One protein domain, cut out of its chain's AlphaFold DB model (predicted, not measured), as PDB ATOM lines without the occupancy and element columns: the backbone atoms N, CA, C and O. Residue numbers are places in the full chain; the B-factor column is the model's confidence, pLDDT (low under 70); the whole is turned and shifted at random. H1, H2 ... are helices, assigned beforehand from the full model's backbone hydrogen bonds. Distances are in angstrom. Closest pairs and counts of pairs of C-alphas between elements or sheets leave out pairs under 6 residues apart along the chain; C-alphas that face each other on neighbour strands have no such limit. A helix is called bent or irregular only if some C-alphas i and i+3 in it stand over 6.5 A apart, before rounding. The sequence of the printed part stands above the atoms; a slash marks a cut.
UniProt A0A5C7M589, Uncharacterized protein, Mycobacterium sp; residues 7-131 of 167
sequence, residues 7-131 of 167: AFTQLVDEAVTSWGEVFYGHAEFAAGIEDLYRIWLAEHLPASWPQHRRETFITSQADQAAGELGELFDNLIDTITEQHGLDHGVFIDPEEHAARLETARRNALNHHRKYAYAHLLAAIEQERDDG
ATOM      1  N   ALA A   7     150.190 151.350  85.207       87.25
ATOM      2  CA  ALA A   7     149.609 150.801  86.432       87.25
ATOM      3  C   ALA A   7     150.530 149.765  87.093       87.25
ATOM      4  O   ALA A   7     150.649 149.730  88.312       87.25
ATOM      5  N   PHE A   8     151.246 148.958  86.299       90.94
ATOM      6  CA  PHE A   8     152.235 148.029  86.845       90.94
ATOM      7  C   PHE A   8     153.415 148.771  87.470       90.94
ATOM      8  O   PHE A   8     153.841 148.417  88.561       90.94
ATOM      9  N   THR A   9     153.943 149.797  86.800       92.38
ATOM     10  CA  THR A   9     155.050 150.590  87.353       92.38
ATOM     11  C   THR A   9     154.647 151.256  88.667       92.38
ATOM     12  O   THR A   9     155.397 151.176  89.631       92.38
ATOM     13  N   GLN A  10     153.445 151.837  88.727       92.38
ATOM     14  CA  GLN A  10     152.906 152.444  89.946       92.38
ATOM     15  C   GLN A  10     152.765 151.428  91.081       92.38
ATOM     16  O   GLN A  10     153.273 151.679  92.167       92.38
ATOM     17  N   LEU A  11     152.170 150.260  90.805       93.62
ATOM     18  CA  LEU A  11     152.071 149.172  91.780       93.62
ATOM     19  C   LEU A  11     153.450 148.753  92.302       93.62
ATOM     20  O   LEU A  11     153.621 148.562  93.500       93.62
ATOM     21  N   VAL A  12     154.433 148.599  91.409       94.25
ATOM     22  CA  VAL A  12     155.793 148.207  91.793       94.25
ATOM     23  C   VAL A  12     156.430 149.257  92.686       94.25
ATOM     24  O   VAL A  12     156.970 148.904  93.729       94.25
ATOM     25  N   ASP A  13     156.392 150.523  92.286       94.19
ATOM     26  CA  ASP A  13     157.023 151.591  93.055       94.19
ATOM     27  C   ASP A  13     156.366 151.747  94.432       94.19
ATOM     28  O   ASP A  13     157.068 151.875  95.437       94.19
ATOM     29  N   GLU A  14     155.037 151.656  94.500       93.56
ATOM     30  CA  GLU A  14     154.294 151.745  95.754       93.56
ATOM     31  C   GLU A  14     154.586 150.555  96.678       93.56
ATOM     32  O   GLU A  14     154.957 150.764  97.835       93.56
ATOM     33  N   ALA A  15     154.515 149.325  96.158       92.69
ATOM     34  CA  ALA A  15     154.747 148.113  96.937       92.69
ATOM     35  C   ALA A  15     156.192 148.007  97.433       92.69
ATOM     36  O   ALA A  15     156.439 147.626  98.572       92.69
ATOM     37  N   VAL A  16     157.174 148.376  96.611       92.56
ATOM     38  CA  VAL A  16     158.588 148.338  97.010       92.56
ATOM     39  C   VAL A  16     158.878 149.335  98.129       92.56
ATOM     40  O   VAL A  16     159.600 148.991  99.066       92.56
ATOM     41  N   THR A  17     158.311 150.539  98.028       90.00
ATOM     42  CA  THR A  17     158.584 151.645  98.955       90.00
ATOM     43  C   THR A  17     157.807 151.512 100.261       90.00
ATOM     44  O   THR A  17     158.317 151.902 101.305       90.00
ATOM     45  N   SER A  18     156.586 150.976 100.207       90.75
ATOM     46  CA  SER A  18     155.631 151.077 101.316       90.75
ATOM     47  C   SER A  18     155.333 149.740 101.991       90.75
ATOM     48  O   SER A  18     154.674 149.729 103.024       90.75
ATOM     49  N   TRP A  19     155.791 148.599 101.460       90.75
ATOM     50  CA  TRP A  19     155.495 147.301 102.074       90.75
ATOM     51  C   TRP A  19     155.959 147.213 103.530       90.75
ATOM     52  O   TRP A  19     157.155 147.337 103.813       90.75
ATOM     53  N   GLY A  20     155.011 146.924 104.424       79.88
ATOM     54  CA  GLY A  20     155.244 146.814 105.864       79.88
ATOM     55  C   GLY A  20     155.085 148.137 106.618       79.88
ATOM     56  O   GLY A  20     155.218 148.157 107.842       79.88
ATOM     57  N   GLU A  21     154.772 149.231 105.920       87.12
ATOM     58  CA  GLU A  21     154.381 150.492 106.543       87.12
ATOM     59  C   GLU A  21     152.977 150.399 107.153       87.12
ATOM     60  O   GLU A  21     152.128 149.612 106.732       87.12
ATOM     61  N   VAL A  22     152.697 151.268 108.128       79.56
ATOM     62  CA  VAL A  22     151.450 151.259 108.923       79.56
ATOM     63  C   VAL A  22     150.175 151.273 108.066       79.56
ATOM     64  O   VAL A  22     149.144 150.756 108.492       79.56
ATOM     65  N   PHE A  23     150.239 151.874 106.877       80.88
ATOM     66  CA  PHE A  23     149.098 152.061 105.976       80.88
ATOM     67  C   PHE A  23     149.220 151.294 104.658       80.88
ATOM     68  O   PHE A  23     148.426 151.548 103.758       80.88
ATOM     69  N   TYR A  24     150.214 150.416 104.511       86.19
ATOM     70  CA  TYR A  24     150.399 149.656 103.282       86.19
ATOM     71  C   TYR A  24     150.781 148.212 103.600       86.19
ATOM     72  O   TYR A  24     151.945 147.867 103.826       86.19
ATOM     73  N   GLY A  25     149.754 147.368 103.627       87.38
ATOM     74  CA  GLY A  25     149.880 145.938 103.836       87.38
ATOM     75  C   GLY A  25     149.156 145.152 102.752       87.38
ATOM     76  O   GLY A  25     149.037 145.572 101.601       87.38
ATOM     77  N   HIS A  26     148.659 143.978 103.136       93.06
ATOM     78  CA  HIS A  26     148.004 143.048 102.217       93.06
ATOM     79  C   HIS A  26     146.826 143.672 101.458       93.06
ATOM     80  O   HIS A  26     146.707 143.474 100.255       93.06
ATOM     81  N   ALA A  27     145.961 144.432 102.137       93.62
ATOM     82  CA  ALA A  27     144.728 144.944 101.540       93.62
ATOM     83  C   ALA A  27     144.994 145.978 100.435       93.62
ATOM     84  O   ALA A  27     144.402 145.900  99.358       93.62
ATOM     85  N   GLU A  28     145.898 146.925 100.682       94.88
ATOM     86  CA  GLU A  28     146.285 147.949  99.711       94.88
ATOM     87  C   GLU A  28     146.999 147.320  98.513       94.88
ATOM     88  O   GLU A  28     146.728 147.658  97.359       94.88
ATOM     89  N   PHE A  29     147.858 146.338  98.783       95.56
ATOM     90  CA  PHE A  29     148.566 145.621  97.738       95.56
ATOM     91  C   PHE A  29     147.625 144.768  96.873       95.56
ATOM     92  O   PHE A  29     147.714 144.811  95.643       95.56
ATOM     93  N   ALA A  30     146.669 144.066  97.488       97.12
ATOM     94  CA  ALA A  30     145.627 143.327  96.781       97.12
ATOM     95  C   ALA A  30     144.790 144.252  95.891       97.12
ATOM     96  O   ALA A  30     144.591 143.943  94.718       97.12
ATOM     97  N   ALA A  31     144.379 145.420  96.395       95.75
ATOM     98  CA  ALA A  31     143.637 146.405  95.607       95.75
ATOM     99  C   ALA A  31     144.428 146.882  94.372       95.75
ATOM    100  O   ALA A  31     143.882 146.955  93.271       95.75
ATOM    101  N   GLY A  32     145.732 147.134  94.521       95.50
ATOM    102  CA  GLY A  32     146.590 147.498  93.393       95.50
ATOM    103  C   GLY A  32     146.751 146.373  92.356       95.50
ATOM    104  O   GLY A  32     146.766 146.632  91.148       95.50
ATOM    105  N   ILE A  33     146.818 145.111  92.795       96.50
ATOM    106  CA  ILE A  33     146.822 143.949  91.890       96.50
ATOM    107  C   ILE A  33     145.462 143.790  91.191       96.50
ATOM    108  O   ILE A  33     145.434 143.484  89.998       96.50
ATOM    109  N   GLU A  34     144.342 144.035  91.877       96.50
ATOM    110  CA  GLU A  34     143.013 144.011  91.257       96.50
ATOM    111  C   GLU A  34     142.917 145.002  90.095       96.50
ATOM    112  O   GLU A  34     142.496 144.628  89.000       96.50
ATOM    113  N   ASP A  35     143.335 146.253  90.306       94.94
ATOM    114  CA  ASP A  35     143.319 147.284  89.264       94.94
ATOM    115  C   ASP A  35     144.179 146.888  88.063       94.94
ATOM    116  O   ASP A  35     143.771 147.032  86.904       94.94
ATOM    117  N   LEU A  36     145.344 146.296  88.327       94.25
ATOM    118  CA  LEU A  36     146.205 145.751  87.289       94.25
ATOM    119  C   LEU A  36     145.519 144.621  86.505       94.25
ATOM    120  O   LEU A  36     145.575 144.595  85.271       94.25
ATOM    121  N   TYR A  37     144.850 143.700  87.197       95.06
ATOM    122  CA  TYR A  37     144.155 142.567  86.586       95.06
ATOM    123  C   TYR A  37     142.918 142.998  85.798       95.06
ATOM    124  O   TYR A  37     142.686 142.452  84.717       95.06
ATOM    125  N   ARG A  38     142.179 144.020  86.251       93.50
ATOM    126  CA  ARG A  38     141.088 144.641  85.475       93.50
ATOM    127  C   ARG A  38     141.591 145.129  84.118       93.50
ATOM    128  O   ARG A  38     140.935 144.888  83.107       93.50
ATOM    129  N   ILE A  39     142.768 145.757  84.084       91.56
ATOM    130  CA  ILE A  39     143.391 146.232  82.841       91.56
ATOM    131  C   ILE A  39     143.841 145.053  81.973       91.56
ATOM    132  O   ILE A  39     143.552 145.025  80.778       91.56
ATOM    133  N   TRP A  40     144.541 144.069  82.547       91.31
ATOM    134  CA  TRP A  40     145.081 142.939  81.781       91.31
ATOM    135  C   TRP A  40     143.995 142.036  81.196       91.31
ATOM    136  O   TRP A  40     144.147 141.536  80.086       91.31
ATOM    137  N   LEU A  41     142.907 141.815  81.932       92.00
ATOM    138  CA  LEU A  41     141.879 140.840  81.575       92.00
ATOM    139  C   LEU A  41     140.658 141.452  80.879       92.00
ATOM    140  O   LEU A  41     139.724 140.711  80.558       92.00
ATOM    141  N   ALA A  42     140.660 142.763  80.612       89.00
ATOM    142  CA  ALA A  42     139.521 143.497  80.055       89.00
ATOM    143  C   ALA A  42     138.892 142.817  78.823       89.00
ATOM    144  O   ALA A  42     137.667 142.754  78.708       89.00
ATOM    145  N   GLU A  43     139.719 142.259  77.932       87.75
ATOM    146  CA  GLU A  43     139.277 141.609  76.687       87.75
ATOM    147  C   GLU A  43     139.161 140.077  76.783       87.75
ATOM    148  O   GLU A  43     138.588 139.438  75.900       87.75
ATOM    149  N   HIS A  44     139.680 139.470  77.853       89.50
ATOM    150  CA  HIS A  44     139.774 138.012  77.993       89.50
ATOM    151  C   HIS A  44     138.705 137.414  78.910       89.50
ATOM    152  O   HIS A  44     138.386 136.220  78.809       89.50
ATOM    153  N   LEU A  45     138.104 138.241  79.767       89.44
ATOM    154  CA  LEU A  45     136.993 137.816  80.604       89.44
ATOM    155  C   LEU A  45     135.788 137.411  79.742       89.44
ATOM    156  O   LEU A  45     135.423 138.115  78.797       89.44
ATOM    157  N   PRO A  46     135.123 136.286  80.048       88.88
ATOM    158  CA  PRO A  46     134.067 135.776  79.187       88.88
ATOM    159  C   PRO A  46     132.863 136.719  79.176       88.88
ATOM    160  O   PRO A  46     132.312 137.058  80.225       88.88
ATOM    161  N   ALA A  47     132.385 137.080  77.982       87.06
ATOM    162  CA  ALA A  47     131.198 137.924  77.835       87.06
ATOM    163  C   ALA A  47     129.943 137.303  78.486       87.06
ATOM    164  O   ALA A  47     129.062 138.023  78.951       87.06
ATOM    165  N   SER A  48     129.890 135.969  78.568       88.94
ATOM    166  CA  SER A  48     128.823 135.210  79.226       88.94
ATOM    167  C   SER A  48     128.819 135.337  80.752       88.94
ATOM    168  O   SER A  48     127.800 135.043  81.377       88.94
ATOM    169  N   TRP A  49     129.924 135.761  81.374       90.25
ATOM    170  CA  TRP A  49     129.977 135.946  82.820       90.25
ATOM    171  C   TRP A  49     129.281 137.249  83.220       90.25
ATOM    172  O   TRP A  49     129.610 138.301  82.655       90.25
ATOM    173  N   PRO A  50     128.370 137.219  84.212       91.50
ATOM    174  CA  PRO A  50     127.844 138.429  84.833       91.50
ATOM    175  C   PRO A  50     128.962 139.289  85.434       91.50
ATOM    176  O   PRO A  50     129.982 138.757  85.871       91.50
ATOM    177  N   GLN A  51     128.742 140.604  85.536       92.12
ATOM    178  CA  GLN A  51     129.737 141.534  86.084       92.12
ATOM    179  C   GLN A  51     130.231 141.117  87.476       92.12
ATOM    180  O   GLN A  51     131.432 141.019  87.682       92.12
ATOM    181  N   HIS A  52     129.327 140.770  88.400       91.69
ATOM    182  CA  HIS A  52     129.715 140.340  89.749       91.69
ATOM    183  C   HIS A  52     130.627 139.102  89.746       91.69
ATOM    184  O   HIS A  52     131.505 138.994  90.594       91.69
ATOM    185  N   ARG A  53     130.451 138.180  88.785       93.00
ATOM    186  CA  ARG A  53     131.313 137.000  88.650       93.00
ATOM    187  C   ARG A  53     132.710 137.396  88.178       93.00
ATOM    188  O   ARG A  53     133.684 136.889  88.713       93.00
ATOM    189  N   ARG A  54     132.805 138.310  87.206       93.31
ATOM    190  CA  ARG A  54     134.093 138.833  86.725       93.31
ATOM    191  C   ARG A  54     134.861 139.545  87.834       93.31
ATOM    192  O   ARG A  54     136.040 139.274  88.004       93.31
ATOM    193  N   GLU A  55     134.180 140.392  88.607       94.94
ATOM    194  CA  GLU A  55     134.795 141.068  89.757       94.94
ATOM    195  C   GLU A  55     135.228 140.059  90.825       94.94
ATOM    196  O   GLU A  55     136.360 140.117  91.279       94.94
ATOM    197  N   THR A  56     134.385 139.073  91.159       94.94
ATOM    198  CA  THR A  56     134.745 138.024  92.136       94.94
ATOM    199  C   THR A  56     135.987 137.248  91.698       94.94
ATOM    200  O   THR A  56     136.859 136.982  92.519       94.94
ATOM    201  N   PHE A  57     136.088 136.910  90.408       95.00
ATOM    202  CA  PHE A  57     137.271 136.257  89.850       95.00
ATOM    203  C   PHE A  57     138.522 137.125  90.018       95.00
ATOM    204  O   PHE A  57     139.527 136.653  90.542       95.00
ATOM    205  N   ILE A  58     138.452 138.398  89.613       96.00
ATOM    206  CA  ILE A  58     139.579 139.331  89.714       96.00
ATOM    207  C   ILE A  58     140.013 139.503  91.171       96.00
ATOM    208  O   ILE A  58     141.191 139.314  91.460       96.00
ATOM    209  N   THR A  59     139.075 139.790  92.076       97.06
ATOM    210  CA  THR A  59     139.338 139.946  93.513       97.06
ATOM    211  C   THR A  59     139.965 138.691  94.104       97.06
ATOM    212  O   THR A  59     140.979 138.783  94.784       97.06
ATOM    213  N   SER A  60     139.430 137.504  93.803       96.44
ATOM    214  CA  SER A  60     139.983 136.251  94.331       96.44
ATOM    215  C   SER A  60     141.406 135.990  93.839       96.44
ATOM    216  O   SER A  60     142.240 135.534  94.615       96.44
ATOM    217  N   GLN A  61     141.688 136.248  92.560       96.81
ATOM    218  CA  GLN A  61     143.024 136.051  92.001       96.81
ATOM    219  C   GLN A  61     144.017 137.094  92.525       96.81
ATOM    220  O   GLN A  61     145.176 136.771  92.775       96.81
ATOM    221  N   ALA A  62     143.575 138.340  92.697       97.19
ATOM    222  CA  ALA A  62     144.405 139.413  93.226       97.19
ATOM    223  C   ALA A  62     144.741 139.209  94.708       97.19
ATOM    224  O   ALA A  62     145.894 139.381  95.087       97.19
ATOM    225  N   ASP A  63     143.768 138.787  95.520       97.62
ATOM    226  CA  ASP A  63     143.965 138.460  96.936       97.62
ATOM    227  C   ASP A  63     144.962 137.306  97.113       97.62
ATOM    228  O   ASP A  63     145.908 137.415  97.893       97.62
ATOM    229  N   GLN A  64     144.819 136.242  96.313       96.88
ATOM    230  CA  GLN A  64     145.775 135.135  96.310       96.88
ATOM    231  C   GLN A  64     147.185 135.612  95.935       96.88
ATOM    232  O   GLN A  64     148.145 135.317  96.645       96.88
ATOM    233  N   ALA A  65     147.316 136.376  94.847       96.81
ATOM    234  CA  ALA A  65     148.606 136.900  94.413       96.81
ATOM    235  C   ALA A  65     149.243 137.829  95.460       96.81
ATOM    236  O   ALA A  65     150.451 137.756  95.676       96.81
ATOM    237  N   ALA A  66     148.450 138.682  96.114       97.00
ATOM    238  CA  ALA A  66     148.917 139.554  97.187       97.00
ATOM    239  C   ALA A  66     149.433 138.753  98.384       97.00
ATOM    240  O   ALA A  66     150.476 139.100  98.930       97.00
ATOM    241  N   GLY A  67     148.753 137.660  98.744       96.31
ATOM    242  CA  GLY A  67     149.187 136.770  99.820       96.31
ATOM    243  C   GLY A  67     150.522 136.098  99.504       96.31
ATOM    244  O   GLY A  67     151.457 136.188 100.293       96.31
ATOM    245  N   GLU A  68     150.642 135.491  98.321       96.12
ATOM    246  CA  GLU A  68     151.869 134.808  97.884       96.12
ATOM    247  C   GLU A  68     153.062 135.773  97.770       96.12
ATOM    248  O   GLU A  68     154.170 135.477  98.224       96.12
ATOM    249  N   LEU A  69     152.848 136.946  97.169       96.50
ATOM    250  CA  LEU A  69     153.890 137.962  97.018       96.50
ATOM    251  C   LEU A  69     154.236 138.638  98.343       96.50
ATOM    252  O   LEU A  69     155.403 138.948  98.565       96.50
ATOM    253  N   GLY A  70     153.250 138.854  99.211       94.88
ATOM    254  CA  GLY A  70     153.461 139.418 100.536       94.88
ATOM    255  C   GLY A  70     154.292 138.497 101.421       94.88
ATOM    256  O   GLY A  70     155.300 138.926 101.978       94.88
ATOM    257  N   GLU A  71     153.956 137.206 101.448       95.06
ATOM    258  CA  GLU A  71     154.762 136.192 102.131       95.06
ATOM    259  C   GLU A  71     156.189 136.147 101.565       95.06
ATOM    260  O   GLU A  71     157.166 136.102 102.313       95.06
ATOM    261  N   LEU A  72     156.343 136.224 100.239       95.81
ATOM    262  CA  LEU A  72     157.662 136.321  99.619       95.81
ATOM    263  C   LEU A  72     158.413 137.591 100.051       95.81
ATOM    264  O   LEU A  72     159.620 137.531 100.274       95.81
ATOM    265  N   PHE A  73     157.742 138.737 100.166       94.81
ATOM    266  CA  PHE A  73     158.369 139.993 100.582       94.81
ATOM    267  C   PHE A  73     158.872 139.946 102.020       94.81
ATOM    268  O   PHE A  73     159.953 140.480 102.283       94.81
ATOM    269  N   ASP A  74     158.125 139.300 102.909       92.38
ATOM    270  CA  ASP A  74     158.527 139.091 104.297       92.38
ATOM    271  C   ASP A  74     159.696 138.099 104.367       92.38
ATOM    272  O   ASP A  74     160.743 138.411 104.933       92.38
ATOM    273  N   ASN A  75     159.604 136.976 103.648       94.38
ATOM    274  CA  ASN A  75     160.688 135.992 103.552       94.38
ATOM    275  C   ASN A  75     161.987 136.580 102.975       94.38
ATOM    276  O   ASN A  75     163.080 136.128 103.319       94.38
ATOM    277  N   LEU A  76     161.904 137.574 102.083       94.00
ATOM    278  CA  LEU A  76     163.079 138.260 101.539       94.00
ATOM    279  C   LEU A  76     163.830 139.073 102.602       94.00
ATOM    280  O   LEU A  76     165.054 139.160 102.509       94.00
ATOM    281  N   ILE A  77     163.138 139.642 103.599       89.00
ATOM    282  CA  ILE A  77     163.773 140.352 104.724       89.00
ATOM    283  C   ILE A  77     164.657 139.379 105.500       89.00
ATOM    284  O   ILE A  77     165.856 139.631 105.675       89.00
ATOM    285  N   ASP A  78     164.082 138.244 105.889       90.12
ATOM    286  CA  ASP A  78     164.780 137.225 106.664       90.12
ATOM    287  C   ASP A  78     165.916 136.607 105.844       90.12
ATOM    288  O   ASP A  78     167.065 136.600 106.277       90.12
ATOM    289  N   THR A  79     165.641 136.204 104.600       91.94
ATOM    290  CA  THR A  79     166.631 135.554 103.726       91.94
ATOM    291  C   THR A  79     167.847 136.442 103.476       91.94
ATOM    292  O   THR A  79     168.978 135.968 103.558       91.94
ATOM    293  N   ILE A  80     167.657 137.728 103.158       90.50
ATOM    294  CA  ILE A  80     168.785 138.626 102.867       90.50
ATOM    295  C   ILE A  80     169.595 138.898 104.139       90.50
ATOM    296  O   ILE A  80     170.828 138.914 104.078       90.50
ATOM    297  N   THR A  81     168.924 139.076 105.280       87.00
ATOM    298  CA  THR A  81     169.580 139.315 106.572       87.00
ATOM    299  C   THR A  81     170.380 138.093 107.026       87.00
ATOM    300  O   THR A  81     171.567 138.205 107.344       87.00
ATOM    301  N   GLU A  82     169.755 136.916 107.025       89.12
ATOM    302  CA  GLU A  82     170.355 135.666 107.489       89.12
ATOM    303  C   GLU A  82     171.480 135.197 106.567       89.12
ATOM    304  O   GLU A  82     172.570 134.883 107.049       89.12
ATOM    305  N   GLN A  83     171.266 135.209 105.246       87.56
ATOM    306  CA  GLN A  83     172.274 134.763 104.282       87.56
ATOM    307  C   GLN A  83     173.547 135.609 104.373       87.56
ATOM    308  O   GLN A  83     174.648 135.065 104.353       87.56
ATOM    309  N   HIS A  84     173.421 136.931 104.542       85.81
ATOM    310  CA  HIS A  84     174.594 137.787 104.712       85.81
ATOM    311  C   HIS A  84     175.353 137.471 106.010       85.81
ATOM    312  O   HIS A  84     176.584 137.391 106.003       85.81
ATOM    313  N   GLY A  85     174.632 137.237 107.111       85.62
ATOM    314  CA  GLY A  85     175.231 136.814 108.377       85.62
ATOM    315  C   GLY A  85     175.967 135.476 108.267       85.62
ATOM    316  O   GLY A  85     177.056 135.332 108.823       85.62
ATOM    317  N   LEU A  86     175.416 134.521 107.511       88.88
ATOM    318  CA  LEU A  86     176.047 133.226 107.244       88.88
ATOM    319  C   LEU A  86     177.301 133.354 106.368       88.88
ATOM    320  O   LEU A  86     178.316 132.725 106.668       88.88
ATOM    321  N   ASP A  87     177.251 134.177 105.320       90.25
ATOM    322  CA  ASP A  87     178.343 134.310 104.348       90.25
ATOM    323  C   ASP A  87     179.526 135.131 104.882       90.25
ATOM    324  O   ASP A  87     180.681 134.860 104.541       90.25
ATOM    325  N   HIS A  88     179.256 136.138 105.718       88.38
ATOM    326  CA  HIS A  88     180.258 137.128 106.127       88.38
ATOM    327  C   HIS A  88     180.509 137.190 107.639       88.38
ATOM    328  O   HIS A  88     181.478 137.822 108.065       88.38
ATOM    329  N   GLY A  89     179.680 136.542 108.465       89.50
ATOM    330  CA  GLY A  89     179.819 136.549 109.926       89.50
ATOM    331  C   GLY A  89     179.558 137.911 110.581       89.50
ATOM    332  O   GLY A  89     179.887 138.102 111.753       89.50
ATOM    333  N   VAL A  90     179.000 138.865 109.833       88.38
ATOM    334  CA  VAL A  90     178.677 140.228 110.274       88.38
ATOM    335  C   VAL A  90     177.280 140.614 109.800       88.38
ATOM    336  O   VAL A  90     176.747 140.012 108.871       88.38
ATOM    337  N   PHE A  91     176.684 141.620 110.439       85.38
ATOM    338  CA  PHE A  91     175.438 142.204 109.952       85.38
ATOM    339  C   PHE A  91     175.683 142.992 108.668       85.38
ATOM    340  O   PHE A  91     176.689 143.693 108.545       85.38
ATOM    341  N   ILE A  92     174.732 142.885 107.744       90.12
ATOM    342  CA  ILE A  92     174.700 143.692 106.529       90.12
ATOM    343  C   ILE A  92     174.516 145.173 106.883       90.12
ATOM    344  O   ILE A  92     173.784 145.515 107.815       90.12
ATOM    345  N   ASP A  93     175.184 146.050 106.138       91.56
ATOM    346  CA  ASP A  93     174.964 147.487 106.253       91.56
ATOM    347  C   ASP A  93     173.496 147.840 105.914       91.56
ATOM    348  O   ASP A  93     172.950 147.287 104.954       91.56
ATOM    349  N   PRO A  94     172.825 148.735 106.666       89.56
ATOM    350  CA  PRO A  94     171.416 149.055 106.432       89.56
ATOM    351  C   PRO A  94     171.096 149.601 105.033       89.56
ATOM    352  O   PRO A  94     170.029 149.293 104.499       89.56
ATOM    353  N   GLU A  95     171.987 150.395 104.428       92.69
ATOM    354  CA  GLU A  95     171.783 150.948 103.083       92.69
ATOM    355  C   GLU A  95     171.925 149.847 102.028       92.69
ATOM    356  O   GLU A  95     171.085 149.715 101.133       92.69
ATOM    357  N   GLU A  96     172.935 148.988 102.180       91.12
ATOM    358  CA  GLU A  96     173.108 147.822 101.314       91.12
ATOM    359  C   GLU A  96     171.926 146.846 101.431       91.12
ATOM    360  O   GLU A  96     171.427 146.338 100.423       91.12
ATOM    361  N   HIS A  97     171.443 146.609 102.651       90.94
ATOM    362  CA  HIS A  97     170.274 145.777 102.913       90.94
ATOM    363  C   HIS A  97     169.025 146.311 102.206       90.94
ATOM    364  O   HIS A  97     168.356 145.562 101.491       90.94
ATOM    365  N   ALA A  98     168.748 147.611 102.345       91.31
ATOM    366  CA  ALA A  98     167.624 148.262 101.681       91.31
ATOM    367  C   ALA A  98     167.717 148.144 100.148       91.31
ATOM    368  O   ALA A  98     166.740 147.763  99.502       91.31
ATOM    369  N   ALA A  99     168.897 148.375  99.563       92.69
ATOM    370  CA  ALA A  99     169.101 148.275  98.115       92.69
ATOM    371  C   ALA A  99     168.908 146.841  97.579       92.69
ATOM    372  O   ALA A  99     168.320 146.631  96.508       92.69
ATOM    373  N   ARG A 100     169.379 145.831  98.326       94.06
ATOM    374  CA  ARG A 100     169.161 144.415  97.986       94.06
ATOM    375  C   ARG A 100     167.682 144.040  98.087       94.06
ATOM    376  O   ARG A 100     167.181 143.369  97.183       94.06
ATOM    377  N   LEU A 101     166.983 144.500  99.127       93.25
ATOM    378  CA  LEU A 101     165.546 144.277  99.296       93.25
ATOM    379  C   LEU A 101     164.727 144.903  98.171       93.25
ATOM    380  O   LEU A 101     163.898 144.218  97.573       93.25
ATOM    381  N   GLU A 102     164.988 146.169  97.841       94.12
ATOM    382  CA  GLU A 102     164.332 146.847  96.721       94.12
ATOM    383  C   GLU A 102     164.505 146.042  95.426       94.12
ATOM    384  O   GLU A 102     163.529 145.724  94.740       94.12
ATOM    385  N   THR A 103     165.743 145.649  95.117       95.56
ATOM    386  CA  THR A 103     166.052 144.873  93.910       95.56
ATOM    387  C   THR A 103     165.307 143.534  93.897       95.56
ATOM    388  O   THR A 103     164.722 143.155  92.877       95.56
ATOM    389  N   ALA A 104     165.293 142.815  95.020       95.56
ATOM    390  CA  ALA A 104     164.639 141.516  95.133       95.56
ATOM    391  C   ALA A 104     163.112 141.613  94.982       95.56
ATOM    392  O   ALA A 104     162.530 140.853  94.205       95.56
ATOM    393  N   ARG A 105     162.468 142.591  95.632       95.69
ATOM    394  CA  ARG A 105     161.018 142.836  95.520       95.69
ATOM    395  C   ARG A 105     160.614 143.230  94.099       95.69
ATOM    396  O   ARG A 105     159.673 142.660  93.542       95.69
ATOM    397  N   ARG A 106     161.372 144.128  93.452       96.38
ATOM    398  CA  ARG A 106     161.165 144.475  92.031       96.38
ATOM    399  C   ARG A 106     161.284 143.245  91.130       96.38
ATOM    400  O   ARG A 106     160.470 143.059  90.225       96.38
ATOM    401  N   ASN A 107     162.275 142.387  91.369       95.81
ATOM    402  CA  ASN A 107     162.456 141.155  90.603       95.81
ATOM    403  C   ASN A 107     161.297 140.169  90.800       95.81
ATOM    404  O   ASN A 107     160.829 139.601  89.812       95.81
ATOM    405  N   ALA A 108     160.799 140.008  92.027       95.44
ATOM    406  CA  ALA A 108     159.635 139.177  92.325       95.44
ATOM    407  C   ALA A 108     158.378 139.659  91.580       95.44
ATOM    408  O   ALA A 108     157.720 138.869  90.906       95.44
ATOM    409  N   LEU A 109     158.095 140.965  91.590       95.50
ATOM    410  CA  LEU A 109     156.961 141.540  90.857       95.50
ATOM    411  C   LEU A 109     157.106 141.415  89.335       95.50
ATOM    412  O   LEU A 109     156.141 141.114  88.631       95.50
ATOM    413  N   ASN A 110     158.314 141.610  88.802       94.00
ATOM    414  CA  ASN A 110     158.585 141.391  87.380       94.00
ATOM    415  C   ASN A 110     158.414 139.920  86.985       94.00
ATOM    416  O   ASN A 110     157.895 139.626  85.904       94.00
ATOM    417  N   HIS A 111     158.829 138.998  87.857       93.38
ATOM    418  CA  HIS A 111     158.594 137.573  87.678       93.38
ATOM    419  C   HIS A 111     157.093 137.283  87.670       93.38
ATOM    420  O   HIS A 111     156.604 136.712  86.698       93.38
ATOM    421  N   HIS A 112     156.348 137.764  88.669       93.44
ATOM    422  CA  HIS A 112     154.890 137.651  88.717       93.44
ATOM    423  C   HIS A 112     154.248 138.128  87.420       93.44
ATOM    424  O   HIS A 112     153.569 137.358  86.752       93.44
ATOM    425  N   ARG A 113     154.558 139.346  86.962       91.38
ATOM    426  CA  ARG A 113     154.039 139.884  85.694       91.38
ATOM    427  C   ARG A 113     154.287 138.969  84.497       91.38
ATOM    428  O   ARG A 113     153.443 138.891  83.604       91.38
ATOM    429  N   LYS A 114     155.436 138.296  84.448       90.44
ATOM    430  CA  LYS A 114     155.800 137.413  83.335       90.44
ATOM    431  C   LYS A 114     154.910 136.169  83.256       90.44
ATOM    432  O   LYS A 114     154.653 135.705  82.147       90.44
ATOM    433  N   TYR A 115     154.453 135.642  84.392       90.81
ATOM    434  CA  TYR A 115     153.733 134.364  84.455       90.81
ATOM    435  C   TYR A 115     152.250 134.513  84.803       90.81
ATOM    436  O   TYR A 115     151.429 133.766  84.272       90.81
ATOM    437  N   ALA A 116     151.893 135.505  85.620       90.94
ATOM    438  CA  ALA A 116     150.542 135.734  86.124       90.94
ATOM    439  C   ALA A 116     149.516 135.785  85.001       90.94
ATOM    440  O   ALA A 116     148.486 135.137  85.083       90.94
ATOM    441  N   TYR A 117     149.817 136.479  83.902       88.44
ATOM    442  CA  TYR A 117     148.879 136.568  82.792       88.44
ATOM    443  C   TYR A 117     148.503 135.202  82.200       88.44
ATOM    444  O   TYR A 117     147.329 134.922  81.979       88.44
ATOM    445  N   ALA A 118     149.489 134.330  81.972       90.56
ATOM    446  CA  ALA A 118     149.234 132.992  81.448       90.56
ATOM    447  C   ALA A 118     148.463 132.128  82.460       90.56
ATOM    448  O   ALA A 118     147.545 131.410  82.069       90.56
ATOM    449  N   HIS A 119     148.790 132.242  83.751       92.50
ATOM    450  CA  HIS A 119     148.055 131.566  84.821       92.50
ATOM    451  C   HIS A 119     146.599 132.036  84.916       92.50
ATOM    452  O   HIS A 119     145.701 131.205  85.006       92.50
ATOM    453  N   LEU A 120     146.353 133.344  84.809       93.75
ATOM    454  CA  LEU A 120     145.010 133.922  84.822       93.75
ATOM    455  C   LEU A 120     144.179 133.443  83.630       93.75
ATOM    456  O   LEU A 120     143.010 133.109  83.798       93.75
ATOM    457  N   LEU A 121     144.767 133.367  82.433       93.44
ATOM    458  CA  LEU A 121     144.070 132.822  81.266       93.44
ATOM    459  C   LEU A 121     143.699 131.348  81.460       93.44
ATOM    460  O   LEU A 121     142.560 130.975  81.188       93.44
ATOM    461  N   ALA A 122     144.616 130.534  81.987       92.88
ATOM    462  CA  ALA A 122     144.335 129.132  82.297       92.88
ATOM    463  C   ALA A 122     143.237 128.986  83.369       92.88
ATOM    464  O   ALA A 122     142.351 128.146  83.233       92.88
ATOM    465  N   ALA A 123     143.244 129.839  84.397       92.19
ATOM    466  CA  ALA A 123     142.206 129.863  85.425       92.19
ATOM    467  C   ALA A 123     140.831 130.256  84.852       92.19
ATOM    468  O   ALA A 123     139.818 129.651  85.204       92.19
ATOM    469  N   ILE A 124     140.783 131.213  83.915       92.19
ATOM    470  CA  ILE A 124     139.549 131.559  83.191       92.19
ATOM    471  C   ILE A 124     139.031 130.356  82.393       92.19
ATOM    472  O   ILE A 124     137.823 130.122  82.372       92.19
ATOM    473  N   GLU A 125     139.906 129.618  81.709       89.38
ATOM    474  CA  GLU A 125     139.527 128.418  80.949       89.38
ATOM    475  C   GLU A 125     138.967 127.327  81.866       89.38
ATOM    476  O   GLU A 125     137.870 126.829  81.613       89.38
ATOM    477  N   GLN A 126     139.639 127.046  82.981       87.06
ATOM    478  CA  GLN A 126     139.170 126.083  83.978       87.06
ATOM    479  C   GLN A 126     137.774 126.444  84.514       87.06
ATOM    480  O   GLN A 126     136.865 125.616  84.529       87.06
ATOM    481  N   GLU A 127     137.549 127.713  84.858       85.38
ATOM    482  CA  GLU A 127     136.245 128.183  85.332       85.38
ATOM    483  C   GLU A 127     135.134 128.191  84.265       85.38
ATOM    484  O   GLU A 127     133.938 128.250  84.598       85.38
ATOM    485  N   ARG A 128     135.494 128.198  82.974       79.00
ATOM    486  CA  ARG A 128     134.530 128.011  81.879       79.00
ATOM    487  C   ARG A 128     134.086 126.555  81.803       79.00
ATOM    488  O   ARG A 128     132.885 126.324  81.643       79.00
ATOM    489  N   ASP A 129     135.022 125.621  81.934       72.50
ATOM    490  CA  ASP A 129     134.771 124.180  81.852       72.50
ATOM    491  C   ASP A 129     133.948 123.668  83.039       72.50
ATOM    492  O   ASP A 129     133.047 122.844  82.857       72.50
ATOM    493  N   ASP A 130     134.153 124.243  84.227       66.94
ATOM    494  CA  ASP A 130     133.350 123.945  85.420       66.94
ATOM    495  C   ASP A 130     131.879 124.414  85.293       66.94
ATOM    496  O   ASP A 130     131.003 124.010  86.069       66.94
ATOM    497  N   GLY A 131     131.571 125.215  84.261       54.22
ATOM    498  CA  GLY A 131     130.239 125.721  83.937       54.22
ATOM    499  C   GLY A 131     129.627 126.586  85.051       54.22
ATOM    500  O   GLY A 131     130.157 126.715  86.151       54.22
TER     501      GLY A 131
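AT A GLANCE: This is residues 7 to 131 of the 167 residues of an uncharacterized protein of Mycobacterium sp (UniProt A0A5C7M589). A long helical hairpin, H3 and the bent H4, makes the length of a rod, and a shorter helical hairpin, H1 and H2, packs over it, H2 on H3 and H1 on H4a. The arm H4b turns away from H4a and touches no helix. The printed part has 125 residues with four named helices, H1 to H4 in chain order, and no named strand: all helix. It is loose, with a radius of gyration of the C-alphas of 17.2 A, and spans 59 by 27 by 19 A.

HOW THE PARTS SIT: H1, residues 7 to 18, and H2, residues 26 to 41, form a hairpin at a shallow tilt of 13 degrees; their closest C-alphas, Leu 11 and Gly 32, are 6.0 A apart. H2 touches H3, residues 51 to 88, at a steep tilt of 57 degrees, closest at the C-alphas of Ala 30 and Ala 66, 5.0 A. H4, residues 94 to 129, is one helix by its hydrogen bonds but bent: C-alphas 114 and 117 are 7.0 A apart, and its arms H4a, 94 to 114, and H4b, 117 to 129, stand at 41 degrees. H3 and H4a form a hairpin at 36 degrees, only just steep, closest at the C-alphas of Phe 73 and Arg 105, 6.4 A. H1 touches H4a with residues 12 to 17 alone, closest at the C-alphas of Val 16 and Glu 102, 5.9 A. H1 and H3 are apart. Every O i to N i+4 pair is within hydrogen-bond range in H1, H2, H4a and H4b; in H3, 33 of 34.

IN THESE COORDINATES: H1 begins at C-alpha 7 (149.609, 150.801, 86.432). H2 is 21.6 A long, H3 54.5 A with a kink of 27 degrees near residue 78, H4a 30.2 A. H4b ends at C-alpha 129 (134.771, 124.180, 81.852).

THE WHOLE: The farthest C-alphas, Ser 48 and Gly 89, are 59.5 A apart. The printed part has no cut and no long link. Residues 130 to 131 are under pLDDT 70.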